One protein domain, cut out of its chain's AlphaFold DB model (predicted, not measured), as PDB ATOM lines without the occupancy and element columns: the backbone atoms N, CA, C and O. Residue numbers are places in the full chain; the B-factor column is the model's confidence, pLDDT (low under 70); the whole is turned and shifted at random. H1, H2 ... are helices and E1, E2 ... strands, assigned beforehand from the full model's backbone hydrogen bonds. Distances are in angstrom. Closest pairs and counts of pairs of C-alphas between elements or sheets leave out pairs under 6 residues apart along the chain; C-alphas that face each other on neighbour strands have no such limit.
ATOM      1  N   LEU A 352      32.612   3.474 101.843       84.00
ATOM      2  CA  LEU A 352      32.640   4.893 101.498       84.00
ATOM      3  C   LEU A 352      31.863   5.121 100.194       84.00
ATOM      4  O   LEU A 352      32.340   4.817  99.102       84.00
ATOM      5  N   TRP A 353      30.652   5.661 100.297       80.56
ATOM      6  CA  TRP A 353      29.769   5.932  99.158       80.56
ATOM      7  C   TRP A 353      30.253   7.095  98.295       80.56
ATOM      8  O   TRP A 353      30.104   7.083  97.069       80.56
ATOM      9  N   GLY A 354      30.842   8.101  98.933       82.06
ATOM     10  CA  GLY A 354      31.334   9.292  98.266       82.06
ATOM     11  C   GLY A 354      31.718  10.388  99.248       82.06
ATOM     12  O   GLY A 354      31.544  10.265 100.460       82.06
ATOM     13  N   PHE A 355      32.260  11.469  98.710       83.25
ATOM     14  CA  PHE A 355      32.662  12.649  99.470       83.25
ATOM     15  C   PHE A 355      32.707  13.869  98.562       83.25
ATOM     16  O   PHE A 355      32.640  13.742  97.345       83.25
ATOM     17  N   ALA A 356      32.833  15.073  99.111       78.94
ATOM     18  CA  ALA A 356      33.059  16.255  98.278       78.94
ATOM     19  C   ALA A 356      33.902  17.320  98.958       78.94
ATOM     20  O   ALA A 356      33.896  17.440 100.182       78.94
ATOM     21  N   PHE A 357      34.575  18.127  98.143       71.56
ATOM     22  CA  PHE A 357      35.290  19.319  98.577       71.56
ATOM     23  C   PHE A 357      34.336  20.507  98.748       71.56
ATOM     24  O   PHE A 357      33.440  20.730  97.934       71.56
ATOM     25  N   ALA A 358      34.574  21.320  99.779       65.00
ATOM     26  CA  ALA A 358      33.943  22.629  99.895       65.00
ATOM     27  C   ALA A 358      34.473  23.568  98.796       65.00
ATOM     28  O   ALA A 358      35.683  23.716  98.644       65.00
ATOM     29  N   GLY A 359      33.581  24.231  98.056       58.38
ATOM     30  CA  GLY A 359      33.973  25.296  97.127       58.38
ATOM     31  C   GLY A 359      34.528  26.514  97.879       58.38
ATOM     32  O   GLY A 359      33.913  26.990  98.836       58.38
ATOM     33  N   GLY A 360      35.696  27.012  97.465       48.84
ATOM     34  CA  GLY A 360      36.314  28.204  98.050       48.84
ATOM     35  C   GLY A 360      35.615  29.509  97.625       48.84
ATOM     36  O   GLY A 360      34.953  29.541  96.592       48.84
ATOM     37  N   PRO A 361      35.778  30.617  98.376       41.94
ATOM     38  CA  PRO A 361      35.182  31.913  98.027       41.94
ATOM     39  C   PRO A 361      35.798  32.594  96.786       41.94
ATOM     40  O   PRO A 361      35.182  33.511  96.251       41.94
ATOM     41  N   GLU A 362      36.975  32.156  96.316       39.47
ATOM     42  CA  GLU A 362      37.668  32.694  95.124       39.47
ATOM     43  C   GLU A 362      38.106  31.601  94.111       39.47
ATOM     44  O   GLU A 362      38.855  31.890  93.182       39.47
ATOM     45  N   GLY A 363      37.664  30.343  94.267       43.81
ATOM     46  CA  GLY A 363      38.095  29.187  93.451       43.81
ATOM     47  C   GLY A 363      36.923  28.364  92.891       43.81
ATOM     48  O   GLY A 363      35.790  28.593  93.312       43.81
ATOM     49  N   PRO A 364      37.164  27.444  91.929       47.91
ATOM     50  CA  PRO A 364      36.108  26.799  91.145       47.91
ATOM     51  C   PRO A 364      35.177  25.938  92.016       47.91
ATOM     52  O   PRO A 364      35.514  25.591  93.149       47.91
ATOM     53  N   GLU A 365      33.991  25.637  91.479       55.69
ATOM     54  CA  GLU A 365      32.916  24.867  92.122       55.69
ATOM     55  C   GLU A 365      33.447  23.643  92.895       55.69
ATOM     56  O   GLU A 365      34.341  22.933  92.428       55.69
ATOM     57  N   GLY A 366      32.901  23.397  94.094       60.09
ATOM     58  CA  GLY A 366      33.276  22.233  94.900       60.09
ATOM     59  C   GLY A 366      33.116  20.946  94.091       60.09
ATOM     60  O   GLY A 366      32.101  20.746  93.425       60.09
ATOM     61  N   SER A 367      34.130  20.084  94.114       69.81
ATOM     62  CA  SER A 367      34.108  18.828  93.361       69.81
ATOM     63  C   SER A 367      33.589  17.707  94.259       69.81
ATOM     64  O   SER A 367      34.093  17.505  95.365       69.81
ATOM     65  N   SER A 368      32.552  17.002  93.805       77.31
ATOM     66  CA  SER A 368      32.016  15.826  94.499       77.31
ATOM     67  C   SER A 368      32.497  14.552  93.838       77.31
ATOM     68  O   SER A 368      32.670  14.514  92.628       77.31
ATOM     69  N   PHE A 369      32.711  13.520  94.636       80.44
ATOM     70  CA  PHE A 369      33.294  12.254  94.244       80.44
ATOM     71  C   PHE A 369      32.357  11.130  94.632       80.44
ATOM     72  O   PHE A 369      31.852  11.078  95.753       80.44
ATOM     73  N   VAL A 370      32.135  10.225  93.689       82.88
ATOM     74  CA  VAL A 370      31.275   9.055  93.873       82.88
ATOM     75  C   VAL A 370      32.047   7.826  93.438       82.88
ATOM     76  O   VAL A 370      32.908   7.906  92.557       82.88
ATOM     77  N   THR A 371      31.746   6.682  94.038       82.56
ATOM     78  CA  THR A 371      32.343   5.416  93.609       82.56
ATOM     79  C   THR A 371      32.021   5.135  92.140       82.56
ATOM     80  O   THR A 371      30.897   5.338  91.671       82.56
ATOM     81  N   LEU A 372      33.010   4.626  91.402       78.69
ATOM     82  CA  LEU A 372      32.850   4.218  90.005       78.69
ATOM     83  C   LEU A 372      31.703   3.207  89.825       78.69
ATOM     84  O   LEU A 372      31.013   3.233  88.811       78.69
ATOM     85  N   GLU A 373      31.474   2.331  90.804       78.00
ATOM     86  CA  GLU A 373      30.406   1.322  90.788       78.00
ATOM     87  C   GLU A 373      29.010   1.938  90.657       78.00
ATOM     88  O   GLU A 373      28.177   1.424  89.905       78.00
ATOM     89  N   ASN A 374      28.802   3.081  91.314       77.56
ATOM     90  CA  ASN A 374      27.530   3.796  91.367       77.56
ATOM     91  C   ASN A 374      27.335   4.767  90.188       77.56
ATOM     92  O   ASN A 374      26.298   5.426  90.080       77.56
ATOM     93  N   ALA A 375      28.315   4.872  89.284       77.50
ATOM     94  CA  ALA A 375      28.243   5.756  88.130       77.50
ATOM     95  C   ALA A 375      27.442   5.142  86.958       77.50
ATOM     96  O   ALA A 375      27.437   3.921  86.768       77.50
ATOM     97  N   PRO A 376      26.800   5.965  86.101       79.56
ATOM     98  CA  PRO A 376      26.130   5.480  84.894       79.56
ATOM     99  C   PRO A 376      27.078   4.700  83.971       79.56
ATOM    100  O   PRO A 376      28.257   5.036  83.852       79.56
ATOM    101  N   PHE A 377      26.555   3.706  83.245       79.75
ATOM    102  CA  PHE A 377      27.350   2.788  82.411       79.75
ATOM    103  C   PHE A 377      28.326   3.486  81.446       79.75
ATOM    104  O   PHE A 377      29.482   3.086  81.339       79.75
ATOM    105  N   LEU A 378      27.889   4.557  80.774       79.94
ATOM    106  CA  LEU A 378      28.741   5.299  79.836       79.94
ATOM    107  C   LEU A 378      29.900   6.018  80.537       79.94
ATOM    108  O   LEU A 378      31.012   6.028  80.017       79.94
ATOM    109  N   VAL A 379      29.657   6.568  81.731       80.12
ATOM    110  CA  VAL A 379      30.693   7.214  82.552       80.12
ATOM    111  C   VAL A 379      31.685   6.167  83.048       80.12
ATOM    112  O   VAL A 379      32.890   6.379  82.964       80.12
ATOM    113  N   ARG A 380      31.194   4.995  83.470       81.81
ATOM    114  CA  ARG A 380      32.045   3.859  83.852       81.81
ATOM    115  C   ARG A 380      32.960   3.426  82.715       81.81
ATOM    116  O   ARG A 380      34.159   3.282  82.921       81.81
ATOM    117  N   LEU A 381      32.410   3.246  81.513       82.75
ATOM    118  CA  LEU A 381      33.189   2.851  80.341       82.75
ATOM    119  C   LEU A 381      34.238   3.912  79.981       82.75
ATOM    120  O   LEU A 381      35.390   3.565  79.724       82.75
ATOM    121  N   PHE A 382      33.856   5.192  80.004       85.12
ATOM    122  CA  PHE A 382      34.775   6.302  79.761       85.12
ATOM    123  C   PHE A 382      35.921   6.329  80.776       85.12
ATOM    124  O   PHE A 382      37.078   6.397  80.377       85.12
ATOM    125  N   GLU A 383      35.630   6.214  82.070       83.06
ATOM    126  CA  GLU A 383      36.645   6.251  83.128       83.06
ATOM    127  C   GLU A 383      37.562   5.018  83.103       83.06
ATOM    128  O   GLU A 383      38.771   5.143  83.296       83.06
ATOM    129  N   ILE A 384      37.044   3.834  82.751       83.19
ATOM    130  CA  ILE A 384      37.870   2.639  82.504       83.19
ATOM    131  C   ILE A 384      38.833   2.879  81.330       83.19
ATOM    132  O   ILE A 384      40.023   2.564  81.426       83.19
ATOM    133  N   LEU A 385      38.344   3.451  80.225       83.25
ATOM    134  CA  LEU A 385      39.180   3.793  79.071       83.25
ATOM    135  C   LEU A 385      40.208   4.874  79.425       83.25
ATOM    136  O   LEU A 385      41.381   4.727  79.082       83.25
ATOM    137  N   ARG A 386      39.804   5.912  80.164       84.38
ATOM    138  CA  ARG A 386      40.677   6.986  80.651       84.38
ATOM    139  C   ARG A 386      41.822   6.416  81.480       84.38
ATOM    140  O   ARG A 386      42.972   6.716  81.183       84.38
ATOM    141  N   ARG A 387      41.549   5.533  82.444       83.88
ATOM    142  CA  ARG A 387      42.597   4.879  83.250       83.88
ATOM    143  C   ARG A 387      43.543   4.032  82.410       83.88
ATOM    144  O   ARG A 387      44.750   4.110  82.612       83.88
ATOM    145  N   ARG A 388      43.026   3.276  81.430       84.94
ATOM    146  CA  ARG A 388      43.872   2.513  80.494       84.94
ATOM    147  C   ARG A 388      44.789   3.429  79.687       84.94
ATOM    148  O   ARG A 388      45.972   3.141  79.565       84.94
ATOM    149  N   VAL A 389      44.273   4.547  79.181       83.75
ATOM    150  CA  VAL A 389      45.074   5.540  78.450       83.75
ATOM    151  C   VAL A 389      46.117   6.191  79.362       83.75
ATOM    152  O   VAL A 389      47.268   6.320  78.963       83.75
ATOM    153  N   TYR A 390      45.758   6.563  80.592       82.81
ATOM    154  CA  TYR A 390      46.693   7.159  81.552       82.81
ATOM    155  C   TYR A 390      47.802   6.181  81.947       82.81
ATOM    156  O   TYR A 390      48.967   6.575  81.980       82.81
ATOM    157  N   SER A 391      47.454   4.909  82.152       81.94
ATOM    158  CA  SER A 391      48.411   3.824  82.375       81.94
ATOM    159  C   SER A 391      49.369   3.664  81.186       81.94
ATOM    160  O   SER A 391      50.580   3.634  81.389       81.94
ATOM    161  N   LEU A 392      48.865   3.676  79.944       85.00
ATOM    162  CA  LEU A 392      49.694   3.620  78.728       85.00
ATOM    163  C   LEU A 392      50.611   4.844  78.566       85.00
ATOM    164  O   LEU A 392      51.717   4.722  78.048       85.00
ATOM    165  N   LEU A 393      50.160   6.021  79.004       82.75
ATOM    166  CA  LEU A 393      50.920   7.276  78.959       82.75
ATOM    167  C   LEU A 393      51.823   7.488  80.185       82.75
ATOM    168  O   LEU A 393      52.422   8.558  80.310       82.75
ATOM    169  N   ASN A 394      51.911   6.503  81.086       77.12
ATOM    170  CA  ASN A 394      52.683   6.555  82.329       77.12
ATOM    171  C   ASN A 394      52.362   7.789  83.202       77.12
ATOM    172  O   ASN A 394      53.248   8.400  83.806       77.12
ATOM    173  N   ARG A 395      51.084   8.197  83.225       73.75
ATOM    174  CA  ARG A 395      50.556   9.282  84.068       73.75
ATOM    175  C   ARG A 395      49.914   8.713  85.333       73.75
ATOM    176  O   ARG A 395      49.463   7.572  85.336       73.75
ATOM    177  N   ALA A 396      49.829   9.533  86.383       75.31
ATOM    178  CA  ALA A 396      49.166   9.160  87.631       75.31
ATOM    179  C   ALA A 396      47.699   8.778  87.373       75.31
ATOM    180  O   ALA A 396      46.952   9.538  86.751       75.31
ATOM    181  N   ILE A 397      47.320   7.573  87.795       78.44
ATOM    182  CA  ILE A 397      46.012   6.984  87.509       78.44
ATOM    183  C   ILE A 397      45.004   7.540  88.528       78.44
ATOM    184  O   ILE A 397      45.265   7.452  89.726       78.44
ATOM    185  N   PRO A 398      43.867   8.110  88.088       78.88
ATOM    186  CA  PRO A 398      42.802   8.520  88.998       78.88
ATOM    187  C   PRO A 398      42.226   7.328  89.773       78.88
ATOM    188  O   PRO A 398      41.993   6.264  89.184       78.88
ATOM    189  N   CYS A 399      41.954   7.530  91.061       80.81
ATOM    190  CA  CYS A 399      41.419   6.508  91.959       80.81
ATOM    191  C   CYS A 399      39.983   6.117  91.603       80.81
ATOM    192  O   CYS A 399      39.323   6.762  90.789       80.81
ATOM    193  N   GLN A 400      39.446   5.055  92.211       82.25
ATOM    194  CA  GLN A 400      38.071   4.554  91.980       82.25
ATOM    195  C   GLN A 400      36.934   5.547  92.280       82.25
ATOM    196  O   GLN A 400      35.785   5.287  91.916       82.25
ATOM    197  N   TYR A 401      37.242   6.695  92.873       83.00
ATOM    198  CA  TYR A 401      36.294   7.771  93.111       83.00
ATOM    199  C   TYR A 401      36.375   8.800  91.993       83.00
ATOM    200  O   TYR A 401      37.394   9.458  91.799       83.00
ATOM    201  N   ILE A 402      35.285   8.927  91.244       81.31
ATOM    202  CA  ILE A 402      35.231   9.790  90.068       81.31
ATOM    203  C   ILE A 402      34.552  11.115  90.406       81.31
ATOM    204  O   ILE A 402      33.575  11.114  91.163       81.31
ATOM    205  N   PRO A 403      35.013  12.237  89.828       76.06
ATOM    206  CA  PRO A 403      34.325  13.503  89.981       76.06
ATOM    207  C   PRO A 403      32.931  13.407  89.348       76.06
ATOM    208  O   PRO A 403      32.765  13.086  88.169       76.06
ATOM    209  N   SER A 404      31.902  13.676  90.140       70.25
ATOM    210  CA  SER A 404      30.539  13.831  89.663       70.25
ATOM    211  C   SER A 404      30.461  15.143  88.893       70.25
ATOM    212  O   SER A 404      30.609  16.216  89.471       70.25
ATOM    213  N   GLY A 405      30.165  15.088  87.594       58.00
ATOM    214  CA  GLY A 405      29.888  16.280  86.775       58.00
ATOM    215  C   GLY A 405      28.592  17.016  87.153       58.00
ATOM    216  O   GLY A 405      28.095  17.827  86.376       58.00
ATOM    217  N   ARG A 406      27.993  16.698  88.308       57.22
ATOM    218  CA  ARG A 406      26.851  17.410  88.876       57.22
ATOM    219  C   ARG A 406      27.381  18.531  89.760       57.22
ATOM    220  O   ARG A 406      28.158  18.261  90.671       57.22
ATOM    221  N   SER A 407      26.911  19.756  89.526       50.16
ATOM    222  CA  SER A 407      27.211  20.901  90.387       50.16
ATOM    223  C   SER A 407      26.855  20.563  91.832       50.16
ATOM    224  O   SER A 407      25.689  20.361  92.185       50.16
ATOM    225  N   TYR A 408      27.884  20.449  92.660       55.97
ATOM    226  CA  TYR A 408      27.750  20.165  94.073       55.97
ATOM    227  C   TYR A 408      27.425  21.481  94.794       55.97
ATOM    228  O   TYR A 408      28.246  22.391  94.869       55.97
ATOM    229  N   ASN A 409      26.181  21.611  95.267       51.56
ATOM    230  CA  ASN A 409      25.656  22.852  95.862       51.56
ATOM    231  C   ASN A 409      25.978  23.017  97.356       51.56
ATOM    232  O   ASN A 409      25.675  24.059  97.944       51.56
ATOM    233  N   LEU A 410      26.539  21.991  97.991       56.47
ATOM    234  CA  LEU A 410      26.910  22.035  99.399       56.47
ATOM    235  C   LEU A 410      28.284  22.706  99.538       56.47
ATOM    236  O   LEU A 410      29.198  22.518  98.740       56.47
ATOM    237  N   LYS A 411      28.416  23.554 100.552       58.12
ATOM    238  CA  LYS A 411      29.576  24.449 100.729       58.12
ATOM    239  C   LYS A 411      30.532  23.986 101.813       58.12
ATOM    240  O   LYS A 411      31.395  24.738 102.255       58.12
ATOM    241  N   ILE A 412      30.324  22.761 102.272       61.94
ATOM    242  CA  ILE A 412      31.029  22.129 103.372       61.94
ATOM    243  C   ILE A 412      31.540  20.795 102.837       61.94
ATOM    244  O   ILE A 412      30.858  20.142 102.047       61.94
ATOM    245  N   GLY A 413      32.756  20.426 103.228       68.94
ATOM    246  CA  GLY A 413      33.288  19.111 102.913       68.94
ATOM    247  C   GLY A 413      32.520  18.042 103.686       68.94
ATOM    248  O   GLY A 413      32.227  18.238 104.862       68.94
ATOM    249  N   HIS A 414      32.164  16.943 103.034       72.94
ATOM    250  CA  HIS A 414      31.417  15.854 103.669       72.94
ATOM    251  C   HIS A 414      31.907  14.496 103.178       72.94
ATOM    252  O   HIS A 414      32.415  14.379 102.059       72.94
ATOM    253  N   LEU A 415      31.755  13.492 104.038       81.94
ATOM    254  CA  LEU A 415      32.068  12.089 103.805       81.94
ATOM    255  C   LEU A 415      30.771  11.299 104.015       81.94
ATOM    256  O   LEU A 415      30.081  11.528 105.007       81.94
ATOM    257  N   VAL A 416      30.435  10.396 103.099       82.50
ATOM    258  CA  VAL A 416      29.261   9.522 103.216       82.50
ATOM    259  C   VAL A 416      29.751   8.089 103.334       82.50
ATOM    260  O   VAL A 416      30.235   7.521 102.357       82.50
ATOM    261  N   ILE A 417      29.637   7.518 104.527       84.81
ATOM    262  CA  ILE A 417      30.045   6.144 104.839       84.81
ATOM    263  C   ILE A 417      28.856   5.340 105.359       84.81
ATOM    264  O   ILE A 417      27.872   5.925 105.814       84.81
ATOM    265  N   ASP A 418      28.954   4.015 105.294       83.56
ATOM    266  CA  ASP A 418      28.012   3.132 105.976       83.56
ATOM    267  C   ASP A 418      27.953   3.438 107.473       83.56
ATOM    268  O   ASP A 418      28.972   3.629 108.141       83.56
TER     269      ASP A 418
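AT A GLANCE: This is residues 352 to 418 of the 723 residues of an uncharacterized protein of Pseudogymnoascus sp. 23342-1-I1 (UniProt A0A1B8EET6). A small, twisted sheet of four antiparallel strands has one helix, H1, beyond its edge strand E3, and the helix only grazes the sheet. The loop of the hairpin E1 and E2 and the link from E3 to E4 lie toward the opposite end from H1. The printed part has 67 residues, with four named strands and one named helix in the order E1, E2, H1, E3, E4; the sheet's order is E3, E2, E1, E4. The class is mixed, helices and strands, with under half of the residues in named elements. The whole is only just loose, close to compact, with a radius of gyration of the C-alphas of 13.3 A and spans of 37 by 30 by 19 A.

IN THESE COORDINATES: E1, residues 352 to 356, begins at C-alpha 352 (32.640, 4.893, 101.498) and is 11.8 A long. E2 is residues 368 to 371, E3 residues 401 to 404 and E4 residues 414 to 417, which ends at C-alpha 417 (30.045, 6.144, 104.839). H1, residues 377 to 392, is 22.7 A long.

HOW THE PARTS SIT: E1 and E2 are a hairpin, antiparallel at 163 degrees, with N 369 and O 355 at 2.7 A. E4 is antiparallel to E1 at 174 degrees, with N 353 and O 416 at 2.8 A. E3 is antiparallel to E2 at 133 degrees, with N 404 and O 368 at 2.7 A. E2 and E4 are apart. H1 is only just on the sheet, with 5 pairs of C-alphas within 10 A, and only grazes it with residues 379 to 383; the closest C-alphas of H1 and E3, of Glu 383 and Ile 402, are 7.9 A apart. In H1 every O i to N i+4 pair is within hydrogen-bond range.

THE WHOLE: The two C-alphas farthest apart, of Pro 361 and Leu 392, are 37.2 A apart. The printed part has no cut. The link from E1 to E2, 11 residues, is long. Confidence is under 70 at residues 358 to 367 and 405 to 413.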